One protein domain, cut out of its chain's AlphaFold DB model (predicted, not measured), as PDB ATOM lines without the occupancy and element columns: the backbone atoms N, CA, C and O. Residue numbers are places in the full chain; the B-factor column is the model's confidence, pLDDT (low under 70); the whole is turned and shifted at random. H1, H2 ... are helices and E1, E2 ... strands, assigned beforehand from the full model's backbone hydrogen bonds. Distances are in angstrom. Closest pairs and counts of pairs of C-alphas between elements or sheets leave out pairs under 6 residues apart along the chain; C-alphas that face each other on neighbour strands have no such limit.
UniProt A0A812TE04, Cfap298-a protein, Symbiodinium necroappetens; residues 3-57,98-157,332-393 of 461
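AT A GLANCE: This is residues 3 to 57, 98 to 157 and 332 to 393 of the 461 residues of the protein "Cfap298-a protein" of Symbiodinium necroappetens (UniProt A0A812TE04). A strongly twisted sheet of five strands makes a head at one end of an elongated body, and the long helix H1 starts over one face of that sheet and runs far beyond it. Away from the sheet H1 is joined by H2 and H4 in an up-and-down bundle of three helices, the short H5 packs on H1, and residues 339 to 358, with no named element, lead from H5 back to the sheet. The printed part has 177 residues, with six named helices and five named strands in the order E1 E2 H1 H2 H3 H4 H5 E3 E4 H6 E5; the sheet's order is E2 E1 E5 E3 E4, mixed, and the class is mixed, helices and strands. The whole is compact, with a radius of gyration of the C-alphas of 18.2 A, and spans 56 by 34 by 24 A.

HOW THE PARTS SIT: In the sheet, E1, residues 3 to 7, and E5, residues 385 to 392, are parallel neighbours at 35 degrees, with N 5 and O 386 within hydrogen-bond range at 2.8 A. E2, residues 15 to 19, is an edge strand and forms a hairpin with E1, antiparallel, with N 4 and O 17 2.8 A apart. E3, residues 359 to 363, is antiparallel to E5, with N 362 and O 389 2.8 A apart. E4, residues 366 to 368, is the other edge strand and forms a hairpin with E3, with N 368 and O 361 2.8 A apart. E4, H6, residues 375 to 378, and E5 make a split strand-helix-strand unit, two strands of one sheet that are not neighbours, with a helix between them along the chain and E3 between them in the sheet; its crossover is right-handed. H6 only grazes the sheet, and so does H3, residues 120 to 123. H1, residues 25 to 55, is on one face of the sheet, making two layers, a helix layer and a strand layer, at a height over the sheet of 10.1 A. H1 only just lies over E1, on which 3 of its C-alphas fall, and at 61 degrees on the local plane it only just runs across the strands. H1 is the hub, touching three helices. Its residues 42 to 54 alone touch H2, residues 100 to 115, at a shallow tilt of 25 degrees, opposite ways; the closest C-alphas, of Ser 46 and Ala 110, are 4.5 A apart. Its residues 35 to 49 alone touch H4, residues 130 to 147, at a shallow tilt of 19 degrees, the same way; the closest C-alphas, of Leu 35 and Lys 130, are 5.8 A apart. H2 and H4 touch at 12 degrees, a shallow tilt, opposite ways, with the C-alphas of Leu 106 and Ala 143 closest at 5.5 A. H5, residues 333 to 338, touches residues 41 to 49 of H1 alone at a steep tilt of 43 degrees, with the C-alphas of Ala 48 and Val 334 closest at 5.8 A. Every O i to N i+4 pair is within hydrogen-bond range in H1, H2, H4 and H5; H3 and H6 are too short for such a pair, and their single O i to N i+3 pair is within range in H3 and not in H6.

IN THESE COORDINATES: E1 begins at C-alpha 3, (-35.379, -58.100, -38.314). H1 is 44.8 A from first to last C-alpha, from C-alpha 25 at (-28.207, -46.716, -33.711) to C-alpha 55 at (-71.588, -39.563, -42.280). H4 is 26.1 A long, H2 22.3 A, and E5, the longest strand, 22.9 A, ending at C-alpha 392, (-39.112, -42.089, -23.543).

THE WHOLE: The C-alphas farthest apart, of Pro 99 and Gln 376, are 57.0 A apart. Residues 58 to 97 and 158 to 331 are not printed; C-alphas 57 and 98 are 9.2 A apart, as are C-alphas 157 and 332. The link from H5 to E3 is long, with 20 residues. The mean pLDDT of the printed part is 82.1; residue 9, residues 11 to 12, residues 150 to 157, residue 332 and residues 341 to 351 are under 70.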
ATOM      1  N   LEU A   3     -33.965 -58.422 -38.494       87.88
ATOM      2  CA  LEU A   3     -35.379 -58.100 -38.314       87.88
ATOM      3  C   LEU A   3     -35.590 -57.511 -36.919       87.88
ATOM      4  O   LEU A   3     -35.312 -58.179 -35.921       87.88
ATOM      5  N   LEU A   4     -36.071 -56.279 -36.847       87.25
ATOM      6  CA  LEU A   4     -36.388 -55.560 -35.619       87.25
ATOM      7  C   LEU A   4     -37.892 -55.604 -35.370       87.25
ATOM      8  O   LEU A   4     -38.670 -54.992 -36.088       87.25
ATOM      9  N   ASP A   5     -38.287 -56.318 -34.330       88.62
ATOM     10  CA  ASP A   5     -39.634 -56.330 -33.773       88.62
ATOM     11  C   ASP A   5     -39.709 -55.222 -32.718       88.62
ATOM     12  O   ASP A   5     -39.162 -55.351 -31.617       88.62
ATOM     13  N   VAL A   6     -40.274 -54.081 -33.105       87.38
ATOM     14  CA  VAL A   6     -40.306 -52.869 -32.293       87.38
ATOM     15  C   VAL A   6     -41.588 -52.854 -31.478       87.38
ATOM     16  O   VAL A   6     -42.684 -52.752 -32.025       87.38
ATOM     17  N   LYS A   7     -41.439 -52.928 -30.154       85.94
ATOM     18  CA  LYS A   7     -42.538 -52.932 -29.190       85.94
ATOM     19  C   LYS A   7     -42.636 -51.628 -28.409       85.94
ATOM     20  O   LYS A   7     -41.628 -50.986 -28.101       85.94
ATOM     21  N   ARG A   8     -43.859 -51.293 -27.999       81.19
ATOM     22  CA  ARG A   8     -44.171 -50.172 -27.102       81.19
ATOM     23  C   ARG A   8     -45.066 -50.641 -25.947       81.19
ATOM     24  O   ARG A   8     -45.404 -51.815 -25.857       81.19
ATOM     25  N   SER A   9     -45.432 -49.719 -25.059       68.00
ATOM     26  CA  SER A   9     -46.385 -49.902 -23.959       68.00
ATOM     27  C   SER A   9     -47.710 -50.530 -24.402       68.00
ATOM     28  O   SER A   9     -48.282 -51.325 -23.663       68.00
ATOM     29  N   GLU A  10     -48.178 -50.213 -25.612       71.25
ATOM     30  CA  GLU A  10     -49.391 -50.796 -26.183       71.25
ATOM     31  C   GLU A  10     -49.076 -51.838 -27.257       71.25
ATOM     32  O   GLU A  10     -48.368 -51.557 -28.225       71.25
ATOM     33  N   LYS A  11     -49.707 -53.013 -27.141       67.75
ATOM     34  CA  LYS A  11     -49.605 -54.119 -28.113       67.75
ATOM     35  C   LYS A  11     -50.079 -53.745 -29.525       67.75
ATOM     36  O   LYS A  11     -49.678 -54.369 -30.499       67.75
ATOM     37  N   LYS A  12     -50.932 -52.721 -29.650       67.00
ATOM     38  CA  LYS A  12     -51.411 -52.205 -30.947       67.00
ATOM     39  C   LYS A  12     -50.317 -51.478 -31.731       67.00
ATOM     40  O   LYS A  12     -50.409 -51.367 -32.948       67.00
ATOM     41  N   ASN A  13     -49.271 -51.031 -31.037       73.62
ATOM     42  CA  ASN A  13     -48.196 -50.225 -31.591       73.62
ATOM     43  C   ASN A  13     -46.931 -51.042 -31.916       73.62
ATOM     44  O   ASN A  13     -45.862 -50.460 -32.094       73.62
ATOM     45  N   GLU A  14     -47.026 -52.364 -32.065       83.00
ATOM     46  CA  GLU A  14     -45.896 -53.218 -32.467       83.00
ATOM     47  C   GLU A  14     -45.733 -53.259 -34.000       83.00
ATOM     48  O   GLU A  14     -46.727 -53.330 -34.723       83.00
ATOM     49  N   PHE A  15     -44.503 -53.163 -34.519       86.62
ATOM     50  CA  PHE A  15     -44.213 -53.317 -35.957       86.62
ATOM     51  C   PHE A  15     -42.857 -53.971 -36.222       86.62
ATOM     52  O   PHE A  15     -41.962 -53.944 -35.381       86.62
ATOM     53  N   MET A  16     -42.707 -54.537 -37.423       86.88
ATOM     54  CA  MET A  16     -41.464 -55.152 -37.884       86.88
ATOM     55  C   MET A  16     -40.724 -54.219 -38.846       86.88
ATOM     56  O   MET A  16     -41.305 -53.774 -39.835       86.88
ATOM     57  N   TYR A  17     -39.442 -53.977 -38.588       89.50
ATOM     58  CA  TYR A  17     -38.543 -53.196 -39.436       89.50
ATOM     59  C   TYR A  17     -37.344 -54.037 -39.876       89.50
ATOM     60  O   TYR A  17     -36.820 -54.840 -39.101       89.50
ATOM     61  N   GLU A  18     -36.892 -53.858 -41.112       88.69
ATOM     62  CA  GLU A  18     -35.702 -54.530 -41.628       88.69
ATOM     63  C   GLU A  18     -34.503 -53.585 -41.591       88.69
ATOM     64  O   GLU A  18     -34.569 -52.457 -42.064       88.69
ATOM     65  N   THR A  19     -33.381 -54.049 -41.042       86.00
ATOM     66  CA  THR A  19     -32.148 -53.260 -41.009       86.00
ATOM     67  C   THR A  19     -30.897 -54.095 -41.281       86.00
ATOM     68  O   THR A  19     -30.916 -55.329 -41.369       86.00
ATOM     69  N   THR A  20     -29.766 -53.404 -41.398       86.19
ATOM     70  CA  THR A  20     -28.434 -53.996 -41.541       86.19
ATOM     71  C   THR A  20     -27.635 -53.839 -40.251       86.19
ATOM     72  O   THR A  20     -27.857 -52.923 -39.464       86.19
ATOM     73  N   VAL A  21     -26.678 -54.739 -40.014       83.19
ATOM     74  CA  VAL A  21     -25.916 -54.757 -38.753       83.19
ATOM     75  C   VAL A  21     -24.995 -53.530 -38.623       83.19
ATOM     76  O   VAL A  21     -24.756 -53.037 -37.522       83.19
ATOM     77  N   LYS A  22     -24.525 -52.995 -39.757       85.38
ATOM     78  CA  LYS A  22     -23.634 -51.825 -39.837       85.38
ATOM     79  C   LYS A  22     -24.330 -50.491 -39.585       85.38
ATOM     80  O   LYS A  22     -23.642 -49.478 -39.488       85.38
ATOM     81  N   ALA A  23     -25.660 -50.474 -39.514       86.44
ATOM     82  CA  ALA A  23     -26.408 -49.251 -39.287       86.44
ATOM     83  C   ALA A  23     -26.056 -48.639 -37.922       86.44
ATOM     84  O   ALA A  23     -25.877 -49.343 -36.918       86.44
ATOM     85  N   ASN A  24     -25.950 -47.313 -37.907       91.50
ATOM     86  CA  ASN A  24     -25.770 -46.548 -36.687       91.50
ATOM     87  C   ASN A  24     -27.084 -46.527 -35.893       91.50
ATOM     88  O   ASN A  24     -28.153 -46.337 -36.472       91.50
ATOM     89  N   VAL A  25     -27.015 -46.707 -34.572       88.88
ATOM     90  CA  VAL A  25     -28.207 -46.716 -33.711       88.88
ATOM     91  C   VAL A  25     -28.909 -45.358 -33.731       88.88
ATOM     92  O   VAL A  25     -30.136 -45.324 -33.718       88.88
ATOM     93  N   GLY A  26     -28.164 -44.247 -33.795       87.56
ATOM     94  CA  GLY A  26     -28.753 -42.905 -33.852       87.56
ATOM     95  C   GLY A  26     -29.615 -42.665 -35.096       87.56
ATOM     96  O   GLY A  26     -30.716 -42.128 -34.986       87.56
ATOM     97  N   ASP A  27     -29.149 -43.101 -36.268       90.12
ATOM     98  CA  ASP A  27     -29.895 -42.954 -37.525       90.12
ATOM     99  C   ASP A  27     -31.074 -43.928 -37.580       90.12
ATOM    100  O   ASP A  27     -32.191 -43.539 -37.916       90.12
ATOM    101  N   LEU A  28     -30.860 -45.163 -37.119       89.69
ATOM    102  CA  LEU A  28     -31.915 -46.161 -36.990       89.69
ATOM    103  C   LEU A  28     -33.045 -45.692 -36.070       89.69
ATOM    104  O   LEU A  28     -34.215 -45.914 -36.358       89.69
ATOM    105  N   LEU A  29     -32.720 -45.033 -34.959       90.25
ATOM    106  CA  LEU A  29     -33.723 -44.510 -34.039       90.25
ATOM    107  C   LEU A  29     -34.582 -43.427 -34.700       90.25
ATOM    108  O   LEU A  29     -35.800 -43.460 -34.545       90.25
ATOM    109  N   LYS A  30     -33.979 -42.520 -35.479       90.62
ATOM    110  CA  LYS A  30     -34.727 -41.511 -36.248       90.62
ATOM    111  C   LYS A  30     -35.661 -42.170 -37.259       90.62
ATOM    112  O   LYS A  30     -36.846 -41.854 -37.271       90.62
ATOM    113  N   GLU A  31     -35.159 -43.133 -38.032       90.44
ATOM    114  CA  GLU A  31     -35.961 -43.882 -39.005       90.44
ATOM    115  C   GLU A  31     -37.131 -44.624 -38.342       90.44
ATOM    116  O   GLU A  31     -38.256 -44.575 -38.837       90.44
ATOM    117  N   LEU A  32     -36.898 -45.270 -37.194       89.81
ATOM    118  CA  LEU A  32     -37.940 -45.966 -36.439       89.81
ATOM    119  C   LEU A  32     -38.990 -45.007 -35.864       89.81
ATOM    120  O   LEU A  32     -40.178 -45.331 -35.890       89.81
ATOM    121  N   CYS A  33     -38.577 -43.844 -35.351       89.69
ATOM    122  CA  CYS A  33     -39.495 -42.812 -34.866       89.69
ATOM    123  C   CYS A  33     -40.355 -42.253 -36.003       89.69
ATOM    124  O   CYS A  33     -41.574 -42.188 -35.864       89.69
ATOM    125  N   GLU A  34     -39.741 -41.909 -37.137       89.50
ATOM    126  CA  GLU A  34     -40.459 -41.442 -38.327       89.50
ATOM    127  C   GLU A  34     -41.464 -42.485 -38.821       89.50
ATOM    128  O   GLU A  34     -42.625 -42.161 -39.059       89.50
ATOM    129  N   LEU A  35     -41.047 -43.748 -38.934       90.81
ATOM    130  CA  LEU A  35     -41.917 -44.835 -39.378       90.81
ATOM    131  C   LEU A  35     -43.091 -45.034 -38.415       90.81
ATOM    132  O   LEU A  35     -44.234 -45.141 -38.856       90.81
ATOM    133  N   HIS A  36     -42.836 -45.028 -37.104       89.38
ATOM    134  CA  HIS A  36     -43.889 -45.135 -36.092       89.38
ATOM    135  C   HIS A  36     -44.897 -43.983 -36.190       89.38
ATOM    136  O   HIS A  36     -46.102 -44.233 -36.154       89.38
ATOM    137  N   ASN A  37     -44.430 -42.746 -36.367       88.69
ATOM    138  CA  ASN A  37     -45.302 -41.578 -36.510       88.69
ATOM    139  C   ASN A  37     -46.133 -41.649 -37.802       88.69
ATOM    140  O   ASN A  37     -47.344 -41.453 -37.760       88.69
ATOM    141  N   MET A  38     -45.520 -42.029 -38.928       88.44
ATOM    142  CA  MET A  38     -46.231 -42.239 -40.198       88.44
ATOM    143  C   MET A  38     -47.280 -43.345 -40.090       88.44
ATOM    144  O   MET A  38     -48.367 -43.249 -40.654       88.44
ATOM    145  N   ARG A  39     -46.972 -44.403 -39.341       89.12
ATOM    146  CA  ARG A  39     -47.904 -45.495 -39.083       89.12
ATOM    147  C   ARG A  39     -49.115 -45.026 -38.272       89.12
ATOM    148  O   ARG A  39     -50.237 -45.381 -38.618       89.12
ATOM    149  N   LEU A  40     -48.892 -44.238 -37.217       87.56
ATOM    150  CA  LEU A  40     -49.980 -43.638 -36.441       87.56
ATOM    151  C   LEU A  40     -50.849 -42.738 -37.318       87.56
ATOM    152  O   LEU A  40     -52.068 -42.864 -37.285       87.56
ATOM    153  N   LYS A  41     -50.222 -41.918 -38.164       87.50
ATOM    154  CA  LYS A  41     -50.923 -41.075 -39.131       87.50
ATOM    155  C   LYS A  41     -51.834 -41.890 -40.052       87.50
ATOM    156  O   LYS A  41     -53.007 -41.574 -40.186       87.50
ATOM    157  N   VAL A  42     -51.344 -42.998 -40.617       90.25
ATOM    158  CA  VAL A  42     -52.169 -43.904 -41.443       90.25
ATOM    159  C   VAL A  42     -53.354 -44.479 -40.658       90.25
ATOM    160  O   VAL A  42     -54.447 -44.595 -41.208       90.25
ATOM    161  N   GLN A  43     -53.167 -44.836 -39.382       89.06
ATOM    162  CA  GLN A  43     -54.260 -45.347 -38.550       89.06
ATOM    163  C   GLN A  43     -55.335 -44.286 -38.314       89.06
ATOM    164  O   GLN A  43     -56.511 -44.592 -38.517       89.06
ATOM    165  N   ARG A  44     -54.954 -43.058 -37.943       86.69
ATOM    166  CA  ARG A  44     -55.907 -41.956 -37.746       86.69
ATOM    167  C   ARG A  44     -56.670 -41.637 -39.029       86.69
ATOM    168  O   ARG A  44     -57.899 -41.700 -39.036       86.69
ATOM    169  N   LEU A  45     -55.948 -41.531 -40.143       87.25
ATOM    170  CA  LEU A  45     -56.533 -41.236 -41.448       87.25
ATOM    171  C   LEU A  45     -57.507 -42.317 -41.902       87.25
ATOM    172  O   LEU A  45     -58.578 -42.018 -42.429       87.25
ATOM    173  N   SER A  46     -57.192 -43.587 -41.633       90.19
ATOM    174  CA  SER A  46     -58.100 -44.695 -41.927       90.19
ATOM    175  C   SER A  46     -59.402 -44.629 -41.117       90.19
ATOM    176  O   SER A  46     -60.466 -44.962 -41.642       90.19
ATOM    177  N   LEU A  47     -59.347 -44.191 -39.854       88.62
ATOM    178  CA  LEU A  47     -60.535 -44.015 -39.016       88.62
ATOM    179  C   LEU A  47     -61.359 -42.824 -39.507       88.62
ATOM    180  O   LEU A  47     -62.557 -42.976 -39.750       88.62
ATOM    181  N   ALA A  48     -60.706 -41.690 -39.757       85.62
ATOM    182  CA  ALA A  48     -61.349 -40.484 -40.258       85.62
ATOM    183  C   ALA A  48     -62.019 -40.715 -41.629       85.62
ATOM    184  O   ALA A  48     -63.166 -40.316 -41.836       85.62
ATOM    185  N   CYS A  49     -61.383 -41.467 -42.536       86.94
ATOM    186  CA  CYS A  49     -61.983 -41.864 -43.816       86.94
ATOM    187  C   CYS A  49     -63.220 -42.759 -43.642       86.94
ATOM    188  O   CYS A  49     -64.197 -42.597 -44.372       86.94
ATOM    189  N   LYS A  50     -63.222 -43.685 -42.674       88.38
ATOM    190  CA  LYS A  50     -64.395 -44.534 -42.385       88.38
ATOM    191  C   LYS A  50     -65.571 -43.728 -41.846       88.38
ATOM    192  O   LYS A  50     -66.719 -44.054 -42.145       88.38
ATOM    193  N   GLU A  51     -65.303 -42.701 -41.050       83.50
ATOM    194  CA  GLU A  51     -66.338 -41.780 -40.583       83.50
ATOM    195  C   GLU A  51     -66.866 -40.909 -41.724       83.50
ATOM    196  O   GLU A  51     -68.080 -40.809 -41.904       83.50
ATOM    197  N   LEU A  52     -65.970 -40.374 -42.560       83.62
ATOM    198  CA  LEU A  52     -66.323 -39.590 -43.742       83.62
ATOM    199  C   LEU A  52     -67.212 -40.385 -44.715       83.62
ATOM    200  O   LEU A  52     -68.167 -39.834 -45.262       83.62
ATOM    201  N   ALA A  53     -66.950 -41.686 -44.896       85.19
ATOM    202  CA  ALA A  53     -67.760 -42.557 -45.753       85.19
ATOM    203  C   ALA A  53     -69.194 -42.751 -45.228       85.19
ATOM    204  O   ALA A  53     -70.134 -42.842 -46.014       85.19
ATOM    205  N   LYS A  54     -69.370 -42.832 -43.901       83.88
ATOM    206  CA  LYS A  54     -70.674 -43.101 -43.267       83.88
ATOM    207  C   LYS A  54     -71.552 -41.860 -43.155       83.88
ATOM    208  O   LYS A  54     -72.769 -41.974 -43.287       83.88
ATOM    209  N   HIS A  55     -70.927 -40.726 -42.866       76.75
ATOM    210  CA  HIS A  55     -71.588 -39.563 -42.280       76.75
ATOM    211  C   HIS A  55     -71.313 -38.257 -43.037       76.75
ATOM    212  O   HIS A  55     -71.989 -37.253 -42.820       76.75
ATOM    213  N   GLY A  56     -70.359 -38.269 -43.972       76.19
ATOM    214  CA  GLY A  56     -69.999 -37.090 -44.749       76.19
ATOM    215  C   GLY A  56     -69.110 -36.098 -43.982       76.19
ATOM    216  O   GLY A  56     -68.580 -36.415 -42.907       76.19
ATOM    217  N   PRO A  57     -68.874 -34.911 -44.564       76.31
ATOM    218  CA  PRO A  57     -67.973 -33.907 -44.002       76.31
ATOM    219  C   PRO A  57     -68.495 -33.330 -42.681       76.31
ATOM    220  O   PRO A  57     -69.695 -33.398 -42.388       76.31
ATOM    221  N   PRO A  98     -71.182 -39.384 -49.301       77.31
ATOM    222  CA  PRO A  98     -70.938 -39.426 -50.738       77.31
ATOM    223  C   PRO A  98     -71.752 -40.560 -51.396       77.31
ATOM    224  O   PRO A  98     -72.283 -41.428 -50.697       77.31
ATOM    225  N   PRO A  99     -71.858 -40.587 -52.741       83.44
ATOM    226  CA  PRO A  99     -72.545 -41.663 -53.455       83.44
ATOM    227  C   PRO A  99     -72.091 -43.045 -52.959       83.44
ATOM    228  O   PRO A  99     -70.894 -43.216 -52.709       83.44
ATOM    229  N   PRO A 100     -72.995 -44.038 -52.843       85.00
ATOM    230  CA  PRO A 100     -72.703 -45.308 -52.171       85.00
ATOM    231  C   PRO A 100     -71.506 -46.039 -52.790       85.00
ATOM    232  O   PRO A 100     -70.645 -46.528 -52.069       85.00
ATOM    233  N   GLU A 101     -71.377 -46.004 -54.118       87.81
ATOM    234  CA  GLU A 101     -70.242 -46.601 -54.831       87.81
ATOM    235  C   GLU A 101     -68.894 -45.988 -54.419       87.81
ATOM    236  O   GLU A 101     -67.889 -46.684 -54.296       87.81
ATOM    237  N   VAL A 102     -68.863 -44.676 -54.177       87.38
ATOM    238  CA  VAL A 102     -67.642 -43.958 -53.795       87.38
ATOM    239  C   VAL A 102     -67.356 -44.118 -52.300       87.38
ATOM    240  O   VAL A 102     -66.196 -44.240 -51.907       87.38
ATOM    241  N   ALA A 103     -68.402 -44.181 -51.471       86.75
ATOM    242  CA  ALA A 103     -68.283 -44.507 -50.051       86.75
ATOM    243  C   ALA A 103     -67.672 -45.904 -49.837       86.75
ATOM    244  O   ALA A 103     -66.822 -46.077 -48.960       86.75
ATOM    245  N   ASP A 104     -68.040 -46.879 -50.671       90.19
ATOM    246  CA  ASP A 104     -67.478 -48.231 -50.633       90.19
ATOM    247  C   ASP A 104     -65.992 -48.237 -51.016       90.19
ATOM    248  O   ASP A 104     -65.180 -48.880 -50.346       90.19
ATOM    249  N   VAL A 105     -65.602 -47.472 -52.044       90.88
ATOM    250  CA  VAL A 105     -64.186 -47.295 -52.420       90.88
ATOM    251  C   VAL A 105     -63.391 -46.658 -51.275       90.88
ATOM    252  O   VAL A 105     -62.309 -47.139 -50.931       90.88
ATOM    253  N   LEU A 106     -63.928 -45.616 -50.637       89.19
ATOM    254  CA  LEU A 106     -63.285 -44.958 -49.497       89.19
ATOM    255  C   LEU A 106     -63.135 -45.915 -48.301       89.19
ATOM    256  O   LEU A 106     -62.067 -46.008 -47.700       89.19
ATOM    257  N   THR A 107     -64.178 -46.685 -47.992       91.88
ATOM    258  CA  THR A 107     -64.163 -47.656 -46.887       91.88
ATOM    259  C   THR A 107     -63.159 -48.774 -47.148       91.88
ATOM    260  O   THR A 107     -62.353 -49.100 -46.275       91.88
ATOM    261  N   ARG A 108     -63.144 -49.317 -48.369       93.69
ATOM    262  CA  ARG A 108     -62.209 -50.367 -48.776       93.69
ATOM    263  C   ARG A 108     -60.758 -49.891 -48.714       93.69
ATOM    264  O   ARG A 108     -59.921 -50.582 -48.142       93.69
ATOM    265  N   THR A 109     -60.456 -48.716 -49.267       92.81
ATOM    266  CA  THR A 109     -59.092 -48.154 -49.227       92.81
ATOM    267  C   THR A 109     -58.628 -47.880 -47.794       92.81
ATOM    268  O   THR A 109     -57.478 -48.161 -47.460       92.81
ATOM    269  N   ALA A 110     -59.528 -47.433 -46.912       92.00
ATOM    270  CA  ALA A 110     -59.236 -47.262 -45.491       92.00
ATOM    271  C   ALA A 110     -58.970 -48.597 -44.768       92.00
ATOM    272  O   ALA A 110     -58.091 -48.676 -43.908       92.00
ATOM    273  N   GLU A 111     -59.699 -49.665 -45.096       92.44
ATOM    274  CA  GLU A 111     -59.451 -51.008 -44.551       92.44
ATOM    275  C   GLU A 111     -58.131 -51.607 -45.042       92.44
ATOM    276  O   GLU A 111     -57.381 -52.163 -44.239       92.44
ATOM    277  N   GLU A 112     -57.809 -51.438 -46.326       92.19
ATOM    278  CA  GLU A 112     -56.529 -51.857 -46.907       92.19
ATOM    279  C   GLU A 112     -55.347 -51.127 -46.241       92.19
ATOM    280  O   GLU A 112     -54.360 -51.764 -45.860       92.19
ATOM    281  N   ALA A 113     -55.466 -49.813 -46.017       91.31
ATOM    282  CA  ALA A 113     -54.453 -49.015 -45.328       91.31
ATOM    283  C   ALA A 113     -54.282 -49.427 -43.853       91.31
ATOM    284  O   ALA A 113     -53.152 -49.571 -43.378       91.31
ATOM    285  N   ALA A 114     -55.384 -49.691 -43.140       89.25
ATOM    286  CA  ALA A 114     -55.341 -50.167 -41.757       89.25
ATOM    287  C   ALA A 114     -54.699 -51.564 -41.648       89.25
ATOM    288  O   ALA A 114     -53.868 -51.799 -40.768       89.25
ATOM    289  N   ALA A 115     -55.025 -52.479 -42.566       89.62
ATOM    290  CA  ALA A 115     -54.435 -53.816 -42.619       89.62
ATOM    291  C   ALA A 115     -52.935 -53.785 -42.964       89.62
ATOM    292  O   ALA A 115     -52.165 -54.597 -42.451       89.62
ATOM    293  N   ALA A 116     -52.493 -52.820 -43.780       86.62
ATOM    294  CA  ALA A 116     -51.080 -52.616 -44.116       86.62
ATOM    295  C   ALA A 116     -50.216 -52.139 -42.931       86.62
ATOM    296  O   ALA A 116     -48.989 -52.131 -43.028       86.62
ATOM    297  N   VAL A 117     -50.846 -51.752 -41.826       84.44
ATOM    298  CA  VAL A 117     -50.208 -51.162 -40.646       84.44
ATOM    299  C   VAL A 117     -50.478 -51.975 -39.367       84.44
ATOM    300  O   VAL A 117     -49.772 -51.820 -38.367       84.44
ATOM    301  N   ALA A 118     -51.467 -52.868 -39.394       81.88
ATOM    302  CA  ALA A 118     -51.874 -53.675 -38.252       81.88
ATOM    303  C   ALA A 118     -50.731 -54.531 -37.676       81.88
ATOM    304  O   ALA A 118     -49.873 -55.053 -38.394       81.88
ATOM    305  N   SER A 119     -50.780 -54.759 -36.359       78.56
ATOM    306  CA  SER A 119     -49.839 -55.630 -35.639       78.56
ATOM    307  C   SER A 119     -49.879 -57.092 -36.114       78.56
ATOM    308  O   SER A 119     -48.951 -57.857 -35.856       78.56
ATOM    309  N   GLU A 120     -50.901 -57.480 -36.884       81.81
ATOM    310  CA  GLU A 120     -51.002 -58.777 -37.561       81.81
ATOM    311  C   GLU A 120     -49.840 -59.038 -38.532       81.81
ATOM    312  O   GLU A 120     -49.450 -60.184 -38.749       81.81
ATOM    313  N   LEU A 121     -49.203 -57.997 -39.069       79.88
ATOM    314  CA  LEU A 121     -48.048 -58.170 -39.952       79.88
ATOM    315  C   LEU A 121     -46.822 -58.728 -39.215       79.88
ATOM    316  O   LEU A 121     -45.976 -59.390 -39.826       79.88
ATOM    317  N   VAL A 122     -46.754 -58.545 -37.891       79.50
ATOM    318  CA  VAL A 122     -45.673 -59.077 -37.051       79.50
ATOM    319  C   VAL A 122     -45.730 -60.605 -36.987       79.50
ATOM    320  O   VAL A 122     -44.683 -61.259 -37.053       79.50
ATOM    321  N   THR A 123     -46.930 -61.201 -36.928       80.75
ATOM    322  CA  THR A 123     -47.086 -62.668 -36.945       80.75
ATOM    323  C   THR A 123     -46.745 -63.244 -38.317       80.75
ATOM    324  O   THR A 123     -46.099 -64.290 -38.398       80.75
ATOM    325  N   GLN A 124     -47.068 -62.512 -39.386       83.12
ATOM    326  CA  GLN A 124     -46.723 -62.860 -40.768       83.12
ATOM    327  C   GLN A 124     -45.244 -62.604 -41.118       83.12
ATOM    328  O   GLN A 124     -44.801 -62.980 -42.201       83.12
ATOM    329  N   ARG A 125     -44.460 -62.002 -40.205       82.44
ATOM    330  CA  ARG A 125     -43.055 -61.588 -40.408       82.44
ATOM    331  C   ARG A 125     -42.860 -60.657 -41.611       82.44
ATOM    332  O   ARG A 125     -41.799 -60.675 -42.232       82.44
ATOM    333  N   LYS A 126     -43.871 -59.852 -41.939       85.62
ATOM    334  CA  LYS A 126     -43.792 -58.868 -43.017       85.62
ATOM    335  C   LYS A 126     -43.286 -57.539 -42.454       85.62
ATOM    336  O   LYS A 126     -43.815 -57.053 -41.458       85.62
ATOM    337  N   CYS A 127     -42.256 -56.981 -43.081       83.50
ATOM    338  CA  CYS A 127     -41.665 -55.704 -42.687       83.50
ATOM    339  C   CYS A 127     -42.498 -54.534 -43.222       83.50
ATOM    340  O   CYS A 127     -43.108 -54.633 -44.292       83.50
ATOM    341  N   VAL A 128     -42.517 -53.435 -42.471       86.19
ATOM    342  CA  VAL A 128     -43.123 -52.168 -42.884       86.19
ATOM    343  C   VAL A 128     -42.000 -51.214 -43.270       86.19
ATOM    344  O   VAL A 128     -41.059 -51.037 -42.505       86.19
ATOM    345  N   ASP A 129     -42.131 -50.585 -44.436       88.25
ATOM    346  CA  ASP A 129     -41.198 -49.573 -44.935       88.25
ATOM    347  C   ASP A 129     -41.884 -48.207 -45.032       88.25
ATOM    348  O   ASP A 129     -43.074 -48.116 -45.351       88.25
ATOM    349  N   LYS A 130     -41.105 -47.124 -44.900       88.56
ATOM    350  CA  LYS A 130     -41.584 -45.736 -45.071       88.56
ATOM    351  C   LYS A 130     -42.305 -45.518 -46.408       88.56
ATOM    352  O   LYS A 130     -43.335 -44.852 -46.460       88.56
ATOM    353  N   LYS A 131     -41.796 -46.120 -47.491       90.50
ATOM    354  CA  LYS A 131     -42.382 -46.010 -48.840       90.50
ATOM    355  C   LYS A 131     -43.778 -46.629 -48.921       90.50
ATOM    356  O   LYS A 131     -44.645 -46.089 -49.601       90.50
ATOM    357  N   VAL A 132     -43.994 -47.745 -48.223       89.88
ATOM    358  CA  VAL A 132     -45.294 -48.422 -48.193       89.88
ATOM    359  C   VAL A 132     -46.304 -47.549 -47.459       89.88
ATOM    360  O   VAL A 132     -47.381 -47.317 -47.995       89.88
ATOM    361  N   CYS A 133     -45.938 -46.994 -46.298       89.50
ATOM    362  CA  CYS A 133     -46.793 -46.058 -45.564       89.50
ATOM    363  C   CYS A 133     -47.167 -44.837 -46.413       89.50
ATOM    364  O   CYS A 133     -48.345 -44.507 -46.501       89.50
ATOM    365  N   GLN A 134     -46.195 -44.222 -47.098       91.31
ATOM    366  CA  GLN A 134     -46.461 -43.077 -47.972       91.31
ATOM    367  C   GLN A 134     -47.428 -43.433 -49.109       91.31
ATOM    368  O   GLN A 134     -48.395 -42.718 -49.336       91.31
ATOM    369  N   THR A 135     -47.221 -44.583 -49.757       92.44
ATOM    370  CA  THR A 135     -48.110 -45.057 -50.830       92.44
ATOM    371  C   THR A 135     -49.542 -45.242 -50.324       92.44
ATOM    372  O   THR A 135     -50.488 -44.910 -51.030       92.44
ATOM    373  N   GLN A 136     -49.727 -45.739 -49.095       91.75
ATOM    374  CA  GLN A 136     -51.066 -45.867 -48.512       91.75
ATOM    375  C   GLN A 136     -51.703 -44.508 -48.205       91.75
ATOM    376  O   GLN A 136     -52.898 -44.343 -48.433       91.75
ATOM    377  N   ILE A 137     -50.925 -43.521 -47.751       90.94
ATOM    378  CA  ILE A 137     -51.413 -42.142 -47.577       90.94
ATOM    379  C   ILE A 137     -51.854 -41.559 -48.921       90.94
ATOM    380  O   ILE A 137     -52.947 -41.005 -49.015       90.94
ATOM    381  N   ASP A 138     -51.060 -41.744 -49.976       90.88
ATOM    382  CA  ASP A 138     -51.386 -41.258 -51.319       90.88
ATOM    383  C   ASP A 138     -52.623 -41.965 -51.903       90.88
ATOM    384  O   ASP A 138     -53.465 -41.322 -52.534       90.88
ATOM    385  N   ASN A 139     -52.793 -43.268 -51.644       91.31
ATOM    386  CA  ASN A 139     -53.995 -44.017 -52.025       91.31
ATOM    387  C   ASN A 139     -55.246 -43.466 -51.330       91.31
ATOM    388  O   ASN A 139     -56.268 -43.249 -51.983       91.31
ATOM    389  N   MET A 140     -55.165 -43.205 -50.020       89.19
ATOM    390  CA  MET A 140     -56.266 -42.603 -49.263       89.19
ATOM    391  C   MET A 140     -56.557 -41.178 -49.753       89.19
ATOM    392  O   MET A 140     -57.716 -40.830 -49.965       89.19
ATOM    393  N   ARG A 141     -55.522 -40.381 -50.051       88.06
ATOM    394  CA  ARG A 141     -55.665 -39.057 -50.677       88.06
ATOM    395  C   ARG A 141     -56.397 -39.141 -52.016       88.06
ATOM    396  O   ARG A 141     -57.293 -38.341 -52.275       88.06
ATOM    397  N   GLY A 142     -56.038 -40.110 -52.856       88.31
ATOM    398  CA  GLY A 142     -56.709 -40.374 -54.127       88.31
ATOM    399  C   GLY A 142     -58.183 -40.735 -53.940       88.31
ATOM    400  O   GLY A 142     -59.038 -40.168 -54.616       88.31
ATOM    401  N   ALA A 143     -58.499 -41.608 -52.981       87.50
ATOM    402  CA  ALA A 143     -59.877 -41.988 -52.663       87.50
ATOM    403  C   ALA A 143     -60.715 -40.792 -52.177       87.50
ATOM    404  O   ALA A 143     -61.842 -40.593 -52.639       87.50
ATOM    405  N   VAL A 144     -60.144 -39.942 -51.320       84.88
ATOM    406  CA  VAL A 144     -60.778 -38.693 -50.872       84.88
ATOM    407  C   VAL A 144     -60.985 -37.732 -52.042       84.88
ATOM    408  O   VAL A 144     -62.049 -37.131 -52.152       84.88
ATOM    409  N   MET A 145     -60.024 -37.625 -52.963       82.88
ATOM    410  CA  MET A 145     -60.137 -36.775 -54.151       82.88
ATOM    411  C   MET A 145     -61.208 -37.266 -55.139       82.88
ATOM    412  O   MET A 145     -61.818 -36.449 -55.824       82.88
ATOM    413  N   ILE A 146     -61.469 -38.576 -55.202       84.50
ATOM    414  CA  ILE A 146     -62.577 -39.150 -55.986       84.50
ATOM    415  C   ILE A 146     -63.925 -38.785 -55.352       84.50
ATOM    416  O   ILE A 146     -64.848 -38.388 -56.063       84.50
ATOM    417  N   ALA A 147     -64.037 -38.884 -54.025       76.00
ATOM    418  CA  ALA A 147     -65.244 -38.496 -53.290       76.00
ATOM    419  C   ALA A 147     -65.501 -36.983 -53.335       76.00
ATOM    420  O   ALA A 147     -66.644 -36.541 -53.476       76.00
ATOM    421  N   TYR A 148     -64.429 -36.196 -53.266       74.19
ATOM    422  CA  TYR A 148     -64.451 -34.744 -53.161       74.19
ATOM    423  C   TYR A 148     -63.391 -34.126 -54.093       74.19
ATOM    424  O   TYR A 148     -62.291 -33.774 -53.649       74.19
ATOM    425  N   PRO A 149     -63.705 -33.958 -55.394       70.38
ATOM    426  CA  PRO A 149     -62.781 -33.374 -56.362       70.38
ATOM    427  C   PRO A 149     -62.284 -31.991 -55.922       70.38
ATOM    428  O   PRO A 149     -63.068 -31.140 -55.499       70.38
ATOM    429  N   ALA A 150     -60.964 -31.781 -55.996       57.50
ATOM    430  CA  ALA A 150     -60.278 -30.554 -55.569       57.50
ATOM    431  C   ALA A 150     -60.598 -30.100 -54.126       57.50
ATOM    432  O   ALA A 150     -60.523 -28.908 -53.829       57.50
ATOM    433  N   PHE A 151     -60.996 -31.035 -53.252       57.88
ATOM    434  CA  PHE A 151     -61.466 -30.768 -51.891       57.88
ATOM    435  C   PHE A 151     -62.588 -29.710 -51.800       57.88
ATOM    436  O   PHE A 151     -62.780 -29.117 -50.749       57.88
ATOM    437  N   HIS A 152     -63.342 -29.454 -52.878       46.66
ATOM    438  CA  HIS A 152     -64.321 -28.351 -52.949       46.66
ATOM    439  C   HIS A 152     -65.584 -28.554 -52.096       46.66
ATOM    440  O   HIS A 152     -66.360 -27.626 -51.905       46.66
ATOM    441  N   ARG A 153     -65.821 -29.777 -51.625       45.25
ATOM    442  CA  ARG A 153     -66.974 -30.166 -50.794       45.25
ATOM    443  C   ARG A 153     -66.557 -30.693 -49.418       45.25
ATOM    444  O   ARG A 153     -67.411 -31.063 -48.622       45.25
ATOM    445  N   LEU A 154     -65.250 -30.735 -49.162       52.97
ATOM    446  CA  LEU A 154     -64.729 -30.786 -47.806       52.97
ATOM    447  C   LEU A 154     -64.616 -29.331 -47.368       52.97
ATOM    448  O   LEU A 154     -64.027 -28.547 -48.119       52.97
ATOM    449  N   PRO A 155     -65.212 -28.947 -46.234       48.09
ATOM    450  CA  PRO A 155     -65.166 -27.571 -45.805       48.09
ATOM    451  C   PRO A 155     -63.720 -27.088 -45.757       48.09
ATOM    452  O   PRO A 155     -62.860 -27.729 -45.158       48.09
ATOM    453  N   ILE A 156     -63.467 -26.000 -46.474       44.91
ATOM    454  CA  ILE A 156     -62.339 -25.116 -46.225       44.91
ATOM    455  C   ILE A 156     -63.003 -23.965 -45.502       44.91
ATOM    456  O   ILE A 156     -63.530 -23.072 -46.169       44.91
ATOM    457  N   TYR A 157     -63.056 -23.976 -44.176       47.06
ATOM    458  CA  TYR A 157     -63.438 -22.753 -43.470       47.06
ATOM    459  C   TYR A 157     -62.205 -21.843 -43.426       47.06
ATOM    460  O   TYR A 157     -61.626 -21.550 -42.389       47.06
ATOM    461  N   ASP A 332     -61.661 -30.306 -42.199       67.44
ATOM    462  CA  ASP A 332     -62.013 -31.694 -41.831       67.44
ATOM    463  C   ASP A 332     -60.730 -32.446 -41.398       67.44
ATOM    464  O   ASP A 332     -59.695 -32.262 -42.046       67.44
ATOM    465  N   PRO A 333     -60.735 -33.294 -40.348       71.12
ATOM    466  CA  PRO A 333     -59.524 -33.930 -39.837       71.12
ATOM    467  C   PRO A 333     -58.825 -34.747 -40.922       71.12
ATOM    468  O   PRO A 333     -57.603 -34.757 -40.986       71.12
ATOM    469  N   VAL A 334     -59.569 -35.332 -41.872       76.56
ATOM    470  CA  VAL A 334     -58.975 -36.022 -43.028       76.56
ATOM    471  C   VAL A 334     -58.099 -35.067 -43.842       76.56
ATOM    472  O   VAL A 334     -57.046 -35.449 -44.344       76.56
ATOM    473  N   ARG A 335     -58.523 -33.813 -43.989       73.81
ATOM    474  CA  ARG A 335     -57.782 -32.787 -44.715       73.81
ATOM    475  C   ARG A 335     -56.597 -32.258 -43.916       73.81
ATOM    476  O   ARG A 335     -55.519 -32.154 -44.493       73.81
ATOM    477  N   GLN A 336     -56.779 -31.959 -42.630       73.38
ATOM    478  CA  GLN A 336     -55.683 -31.521 -41.758       73.38
ATOM    479  C   GLN A 336     -54.556 -32.554 -41.751       73.38
ATOM    480  O   GLN A 336     -53.387 -32.199 -41.918       73.38
ATOM    481  N   GLU A 337     -54.922 -33.838 -41.679       76.19
ATOM    482  CA  GLU A 337     -53.963 -34.931 -41.744       76.19
ATOM    483  C   GLU A 337     -53.283 -35.030 -43.112       76.19
ATOM    484  O   GLU A 337     -52.071 -35.209 -43.208       76.19
ATOM    485  N   LEU A 338     -54.018 -34.861 -44.211       77.38
ATOM    486  CA  LEU A 338     -53.426 -34.880 -45.552       77.38
ATOM    487  C   LEU A 338     -52.529 -33.668 -45.856       77.38
ATOM    488  O   LEU A 338     -51.610 -33.805 -46.665       77.38
ATOM    489  N   GLU A 339     -52.790 -32.507 -45.250       76.00
ATOM    490  CA  GLU A 339     -52.027 -31.262 -45.436       76.00
ATOM    491  C   GLU A 339     -50.909 -31.062 -44.392       76.00
ATOM    492  O   GLU A 339     -50.225 -30.041 -44.440       76.00
ATOM    493  N   ASP A 340     -50.695 -32.024 -43.481       72.50
ATOM    494  CA  ASP A 340     -49.711 -31.942 -42.384       72.50
ATOM    495  C   ASP A 340     -49.932 -30.727 -41.451       72.50
ATOM    496  O   ASP A 340     -48.991 -30.219 -40.841       72.50
ATOM    497  N   ARG A 341     -51.181 -30.256 -41.328       63.81
ATOM    498  CA  ARG A 341     -51.584 -29.112 -40.482       63.81
ATOM    499  C   ARG A 341     -52.191 -29.531 -39.143       63.81
ATOM    500  O   ARG A 341     -52.892 -28.756 -38.507       63.81
ATOM    501  N   GLU A 342     -51.965 -30.773 -38.739       61.97
ATOM    502  CA  GLU A 342     -52.543 -31.337 -37.522       61.97
ATOM    503  C   GLU A 342     -51.985 -30.635 -36.272       61.97
ATOM    504  O   GLU A 342     -50.804 -30.774 -35.940       61.97
ATOM    505  N   GLU A 343     -52.846 -29.939 -35.533       58.81
ATOM    506  CA  GLU A 343     -52.537 -29.490 -34.178       58.81
ATOM    507  C   GLU A 343     -52.884 -30.608 -33.191       58.81
ATOM    508  O   GLU A 343     -54.037 -30.836 -32.838       58.81
ATOM    509  N   LEU A 344     -51.869 -31.346 -32.746       60.62
ATOM    510  CA  LEU A 344     -52.036 -32.444 -31.786       60.62
ATOM    511  C   LEU A 344     -52.034 -31.959 -30.323       60.62
ATOM    512  O   LEU A 344     -51.897 -32.775 -29.410       60.62
ATOM    513  N   ASP A 345     -52.148 -30.653 -30.072       47.66
ATOM    514  CA  ASP A 345     -52.061 -30.101 -28.718       47.66
ATOM    515  C   ASP A 345     -53.261 -30.538 -27.852       47.66
ATOM    516  O   ASP A 345     -54.410 -30.552 -28.285       47.66
ATOM    517  N   GLY A 346     -52.986 -30.983 -26.624       51.09
ATOM    518  CA  GLY A 346     -53.999 -31.484 -25.682       51.09
ATOM    519  C   GLY A 346     -54.624 -32.861 -25.983       51.09
ATOM    520  O   GLY A 346     -55.300 -33.412 -25.110       51.09
ATOM    521  N   ALA A 347     -54.390 -33.466 -27.153       61.47
ATOM    522  CA  ALA A 347     -54.955 -34.770 -27.508       61.47
ATOM    523  C   ALA A 347     -54.170 -35.951 -26.896       61.47
ATOM    524  O   ALA A 347     -52.937 -35.968 -26.872       61.47
ATOM    525  N   SER A 348     -54.873 -37.017 -26.483       64.12
ATOM    526  CA  SER A 348     -54.255 -38.291 -26.045       64.12
ATOM    527  C   SER A 348     -53.304 -38.882 -27.096       64.12
ATOM    528  O   SER A 348     -52.368 -39.614 -26.772       64.12
ATOM    529  N   GLU A 349     -53.525 -38.544 -28.362       64.75
ATOM    530  CA  GLU A 349     -52.733 -38.989 -29.502       64.75
ATOM    531  C   GLU A 349     -51.318 -38.398 -29.519       64.75
ATOM    532  O   GLU A 349     -50.390 -39.067 -29.980       64.75
ATOM    533  N   LEU A 350     -51.112 -37.211 -28.934       69.81
ATOM    534  CA  LEU A 350     -49.790 -36.593 -28.796       69.81
ATOM    535  C   LEU A 350     -48.843 -37.462 -27.970       69.81
ATOM    536  O   LEU A 350     -47.670 -37.606 -28.304       69.81
ATOM    537  N   GLN A 351     -49.363 -38.126 -26.932       69.44
ATOM    538  CA  GLN A 351     -48.574 -39.043 -26.102       69.44
ATOM    539  C   GLN A 351     -48.027 -40.220 -26.920       69.44
ATOM    540  O   GLN A 351     -47.027 -40.846 -26.549       69.44
ATOM    541  N   CYS A 352     -48.675 -40.538 -28.041       72.69
ATOM    542  CA  CYS A 352     -48.265 -41.595 -28.948       72.69
ATOM    543  C   CYS A 352     -47.260 -41.119 -30.012       72.69
ATOM    544  O   CYS A 352     -46.573 -41.968 -30.587       72.69
ATOM    545  N   VAL A 353     -47.091 -39.815 -30.237       82.06
ATOM    546  CA  VAL A 353     -46.073 -39.288 -31.156       82.06
ATOM    547  C   VAL A 353     -44.687 -39.392 -30.523       82.06
ATOM    548  O   VAL A 353     -44.511 -39.211 -29.319       82.06
ATOM    549  N   LEU A 354     -43.695 -39.759 -31.330       82.88
ATOM    550  CA  LEU A 354     -42.322 -39.942 -30.879       82.88
ATOM    551  C   LEU A 354     -41.407 -38.877 -31.471       82.88
ATOM    552  O   LEU A 354     -41.281 -38.761 -32.690       82.88
ATOM    553  N   GLU A 355     -40.685 -38.181 -30.598       84.94
ATOM    554  CA  GLU A 355     -39.553 -37.351 -30.991       84.94
ATOM    555  C   GLU A 355     -38.238 -38.132 -30.851       84.94
ATOM    556  O   GLU A 355     -37.983 -38.732 -29.798       84.94
ATOM    557  N   PRO A 356     -37.337 -38.090 -31.848       83.69
ATOM    558  CA  PRO A 356     -36.060 -38.802 -31.781       83.69
ATOM    559  C   PRO A 356     -35.154 -38.273 -30.655       83.69
ATOM    560  O   PRO A 356     -34.342 -39.005 -30.094       83.69
ATOM    561  N   ALA A 357     -35.308 -36.999 -30.277       85.50
ATOM    562  CA  ALA A 357     -34.530 -36.385 -29.206       85.50
ATOM    563  C   ALA A 357     -34.926 -36.894 -27.813       85.50
ATOM    564  O   ALA A 357     -34.071 -36.956 -26.931       85.50
ATOM    565  N   GLN A 358     -36.188 -37.281 -27.614       85.94
ATOM    566  CA  GLN A 358     -36.731 -37.686 -26.314       85.94
ATOM    567  C   GLN A 358     -36.890 -39.203 -26.171       85.94
ATOM    568  O   GLN A 358     -37.381 -39.672 -25.148       85.94
ATOM    569  N   THR A 359     -36.479 -39.987 -27.166       87.50
ATOM    570  CA  THR A 359     -36.696 -41.437 -27.203       87.50
ATOM    571  C   THR A 359     -35.391 -42.216 -27.135       87.50
ATOM    572  O   THR A 359     -34.345 -41.764 -27.597       87.50
ATOM    573  N   ASN A 360     -35.476 -43.395 -26.522       88.81
ATOM    574  CA  ASN A 360     -34.392 -44.350 -26.356       88.81
ATOM    575  C   ASN A 360     -34.827 -45.733 -26.846       88.81
ATOM    576  O   ASN A 360     -35.975 -46.151 -26.653       88.81
ATOM    577  N   LEU A 361     -33.877 -46.469 -27.424       89.56
ATOM    578  CA  LEU A 361     -34.082 -47.833 -27.896       89.56
ATOM    579  C   LEU A 361     -33.456 -48.827 -26.915       89.56
ATOM    580  O   LEU A 361     -32.273 -48.751 -26.590       89.56
ATOM    581  N   TRP A 362     -34.251 -49.786 -26.457       89.88
ATOM    582  CA  TRP A 362     -33.833 -50.802 -25.500       89.88
ATOM    583  C   TRP A 362     -33.827 -52.183 -26.133       89.88
ATOM    584  O   TRP A 362     -34.802 -52.597 -26.757       89.88
ATOM    585  N   TRP A 363     -32.766 -52.943 -25.891       88.62
ATOM    586  CA  TRP A 363     -32.680 -54.339 -26.295       88.62
ATOM    587  C   TRP A 363     -32.120 -55.200 -25.164       88.62
ATOM    588  O   TRP A 363     -31.125 -54.858 -24.530       88.62
ATOM    589  N   ALA A 364     -32.784 -56.324 -24.878       83.81
ATOM    590  CA  ALA A 364     -32.382 -57.281 -23.841       83.81
ATOM    591  C   ALA A 364     -32.103 -56.660 -22.447       83.81
ATOM    592  O   ALA A 364     -31.308 -57.187 -21.670       83.81
ATOM    593  N   GLY A 365     -32.778 -55.553 -22.108       81.00
ATOM    594  CA  GLY A 365     -32.587 -54.828 -20.844       81.00
ATOM    595  C   GLY A 365     -31.380 -53.884 -20.820       81.00
ATOM    596  O   GLY A 365     -31.057 -53.356 -19.761       81.00
ATOM    597  N   LYS A 366     -30.722 -53.664 -21.962       86.50
ATOM    598  CA  LYS A 366     -29.674 -52.659 -22.148       86.50
ATOM    599  C   LYS A 366     -30.174 -51.547 -23.065       86.50
ATOM    600  O   LYS A 366     -30.861 -51.812 -24.050       86.50
ATOM    601  N   GLU A 367     -29.803 -50.320 -22.739       88.50
ATOM    602  CA  GLU A 367     -30.018 -49.162 -23.600       88.50
ATOM    603  C   GLU A 367     -29.009 -49.186 -24.758       88.50
ATOM    604  O   GLU A 367     -27.808 -49.410 -24.552       88.50
ATOM    605  N   LEU A 368     -29.503 -48.991 -25.980       88.81
ATOM    606  CA  LEU A 368     -28.681 -48.863 -27.176       88.81
ATOM    607  C   LEU A 368     -28.230 -47.405 -27.303       88.81
ATOM    608  O   LEU A 368     -29.049 -46.501 -27.452       88.81
ATOM    609  N   ARG A 369     -26.918 -47.174 -27.219       87.81
ATOM    610  CA  ARG A 369     -26.335 -45.831 -27.307       87.81
ATOM    611  C   ARG A 369     -26.344 -45.352 -28.752       87.81
ATOM    612  O   ARG A 369     -25.972 -46.111 -29.642       87.81
ATOM    613  N   MET A 370     -26.693 -44.084 -28.963       85.75
ATOM    614  CA  MET A 370     -26.813 -43.499 -30.306       85.75
ATOM    615  C   MET A 370     -25.490 -43.442 -31.080       85.75
ATOM    616  O   MET A 370     -25.526 -43.447 -32.303       85.75
ATOM    617  N   ASP A 371     -24.349 -43.435 -30.385       86.94
ATOM    618  CA  ASP A 371     -23.012 -43.365 -30.997       86.94
ATOM    619  C   ASP A 371     -22.467 -44.734 -31.444       86.94
ATOM    620  O   ASP A 371     -21.362 -44.827 -31.980       86.94
ATOM    621  N   GLN A 372     -23.188 -45.822 -31.158       88.19
ATOM    622  CA  GLN A 372     -22.734 -47.186 -31.423       88.19
ATOM    623  C   GLN A 372     -23.474 -47.805 -32.608       88.19
ATOM    624  O   GLN A 372     -24.611 -47.462 -32.918       88.19
ATOM    625  N   THR A 373     -22.829 -48.769 -33.261       89.06
ATOM    626  CA  THR A 373     -23.455 -49.570 -34.316       89.06
ATOM    627  C   THR A 373     -24.184 -50.772 -33.726       89.06
ATOM    628  O   THR A 373     -23.816 -51.294 -32.668       89.06
ATOM    629  N   LEU A 374     -25.196 -51.269 -34.442       85.50
ATOM    630  CA  LEU A 374     -25.919 -52.475 -34.031       85.50
ATOM    631  C   LEU A 374     -25.005 -53.711 -33.924       85.50
ATOM    632  O   LEU A 374     -25.264 -54.585 -33.094       85.50
ATOM    633  N   GLU A 375     -23.901 -53.764 -34.682       86.88
ATOM    634  CA  GLU A 375     -22.914 -54.858 -34.618       86.88
ATOM    635  C   GLU A 375     -22.354 -55.084 -33.210       86.88
ATOM    636  O   GLU A 375     -22.086 -56.223 -32.831       86.88
ATOM    637  N   GLN A 376     -22.192 -54.021 -32.414       86.38
ATOM    638  CA  GLN A 376     -21.612 -54.118 -31.069       86.38
ATOM    639  C   GLN A 376     -22.537 -54.845 -30.085       86.38
ATOM    640  O   GLN A 376     -22.072 -55.424 -29.103       86.38
ATOM    641  N   TYR A 377     -23.840 -54.842 -30.361       85.75
ATOM    642  CA  TYR A 377     -24.854 -55.465 -29.519       85.75
ATOM    643  C   TYR A 377     -25.255 -56.846 -30.044       85.75
ATOM    644  O   TYR A 377     -25.309 -57.813 -29.287       85.75
ATOM    645  N   VAL A 378     -25.511 -56.939 -31.346       83.38
ATOM    646  CA  VAL A 378     -26.072 -58.125 -32.015       83.38
ATOM    647  C   VAL A 378     -24.972 -59.079 -32.496       83.38
ATOM    648  O   VAL A 378     -25.210 -60.271 -32.701       83.38
ATOM    649  N   GLY A 379     -23.744 -58.579 -32.640       84.69
ATOM    650  CA  GLY A 379     -22.633 -59.286 -33.265       84.69
ATOM    651  C   GLY A 379     -22.711 -59.246 -34.794       84.69
ATOM    652  O   GLY A 379     -23.488 -58.504 -35.376       84.69
ATOM    653  N   LYS A 380     -21.909 -60.080 -35.465       84.50
ATOM    654  CA  LYS A 380     -21.790 -60.116 -36.940       84.50
ATOM    655  C   LYS A 380     -22.898 -60.909 -37.645       84.50
ATOM    656  O   LYS A 380     -22.809 -61.155 -38.846       84.50
ATOM    657  N   ASN A 381     -23.887 -61.407 -36.905       82.25
ATOM    658  CA  ASN A 381     -24.904 -62.274 -37.481       82.25
ATOM    659  C   ASN A 381     -26.024 -61.435 -38.087       82.25
ATOM    660  O   ASN A 381     -26.815 -60.830 -37.373       82.25
ATOM    661  N   GLU A 382     -26.127 -61.454 -39.411       79.94
ATOM    662  CA  GLU A 382     -27.183 -60.725 -40.093       79.94
ATOM    663  C   GLU A 382     -28.511 -61.485 -40.163       79.94
ATOM    664  O   GLU A 382     -29.444 -60.938 -40.719       79.94
ATOM    665  N   LYS A 383     -28.634 -62.730 -39.682       83.50
ATOM    666  CA  LYS A 383     -29.895 -63.505 -39.703       83.50
ATOM    667  C   LYS A 383     -30.538 -63.565 -38.316       83.50
ATOM    668  O   LYS A 383     -30.878 -64.639 -37.823       83.50
ATOM    669  N   THR A 384     -30.668 -62.420 -37.657       84.00
ATOM    670  CA  THR A 384     -31.199 -62.323 -36.290       84.00
ATOM    671  C   THR A 384     -32.506 -61.549 -36.253       84.00
ATOM    672  O   THR A 384     -32.603 -60.470 -36.837       84.00
ATOM    673  N   LYS A 385     -33.488 -62.073 -35.512       87.94
ATOM    674  CA  LYS A 385     -34.673 -61.322 -35.090       87.94
ATOM    675  C   LYS A 385     -34.422 -60.742 -33.697       87.94
ATOM    676  O   LYS A 385     -34.037 -61.472 -32.786       87.94
ATOM    677  N   ILE A 386     -34.645 -59.448 -33.538       88.38
ATOM    678  CA  ILE A 386     -34.389 -58.669 -32.328       88.38
ATOM    679  C   ILE A 386     -35.712 -58.080 -31.872       88.38
ATOM    680  O   ILE A 386     -36.426 -57.513 -32.683       88.38
ATOM    681  N   VAL A 387     -36.025 -58.181 -30.582       88.88
ATOM    682  CA  VAL A 387     -37.163 -57.464 -29.994       88.88
ATOM    683  C   VAL A 387     -36.634 -56.207 -29.320       88.88
ATOM    684  O   VAL A 387     -35.984 -56.298 -28.275       88.88
ATOM    685  N   ALA A 388     -36.870 -55.055 -29.935       88.94
ATOM    686  CA  ALA A 388     -36.437 -53.762 -29.428       88.94
ATOM    687  C   ALA A 388     -37.630 -53.004 -28.836       88.94
ATOM    688  O   ALA A 388     -38.741 -53.087 -29.346       88.94
ATOM    689  N   LYS A 389     -37.420 -52.277 -27.740       88.88
ATOM    690  CA  LYS A 389     -38.462 -51.481 -27.082       88.88
ATOM    691  C   LYS A 389     -38.152 -50.000 -27.209       88.88
ATOM    692  O   LYS A 389     -37.057 -49.581 -26.838       88.88
ATOM    693  N   LEU A 390     -39.117 -49.222 -27.693       88.25
ATOM    694  CA  LEU A 390     -39.042 -47.762 -27.693       88.25
ATOM    695  C   LEU A 390     -39.619 -47.232 -26.379       88.25
ATOM    696  O   LEU A 390     -40.771 -47.516 -26.042       88.25
ATOM    697  N   ALA A 391     -38.816 -46.472 -25.637       86.88
ATOM    698  CA  ALA A 391     -39.213 -45.839 -24.385       86.88
ATOM    699  C   ALA A 391     -38.792 -44.360 -24.381       86.88
ATOM    700  O   ALA A 391     -37.767 -44.022 -24.978       86.88
ATOM    701  N   PRO A 392     -39.553 -43.466 -23.727       85.81
ATOM    702  CA  PRO A 392     -39.112 -42.089 -23.543       85.81
ATOM    703  C   PRO A 392     -37.891 -42.054 -22.614       85.81
ATOM    704  O   PRO A 392     -37.812 -42.844 -21.681       85.81
ATOM    705  N   LYS A 393     -36.962 -41.119 -22.829       83.69
ATOM    706  CA  LYS A 393     -35.722 -40.942 -22.046       83.69
ATOM    707  C   LYS A 393     -35.966 -40.752 -20.551       83.69
ATOM    708  O   LYS A 393     -35.160 -41.182 -19.735       83.69
TER     709      LYS A 393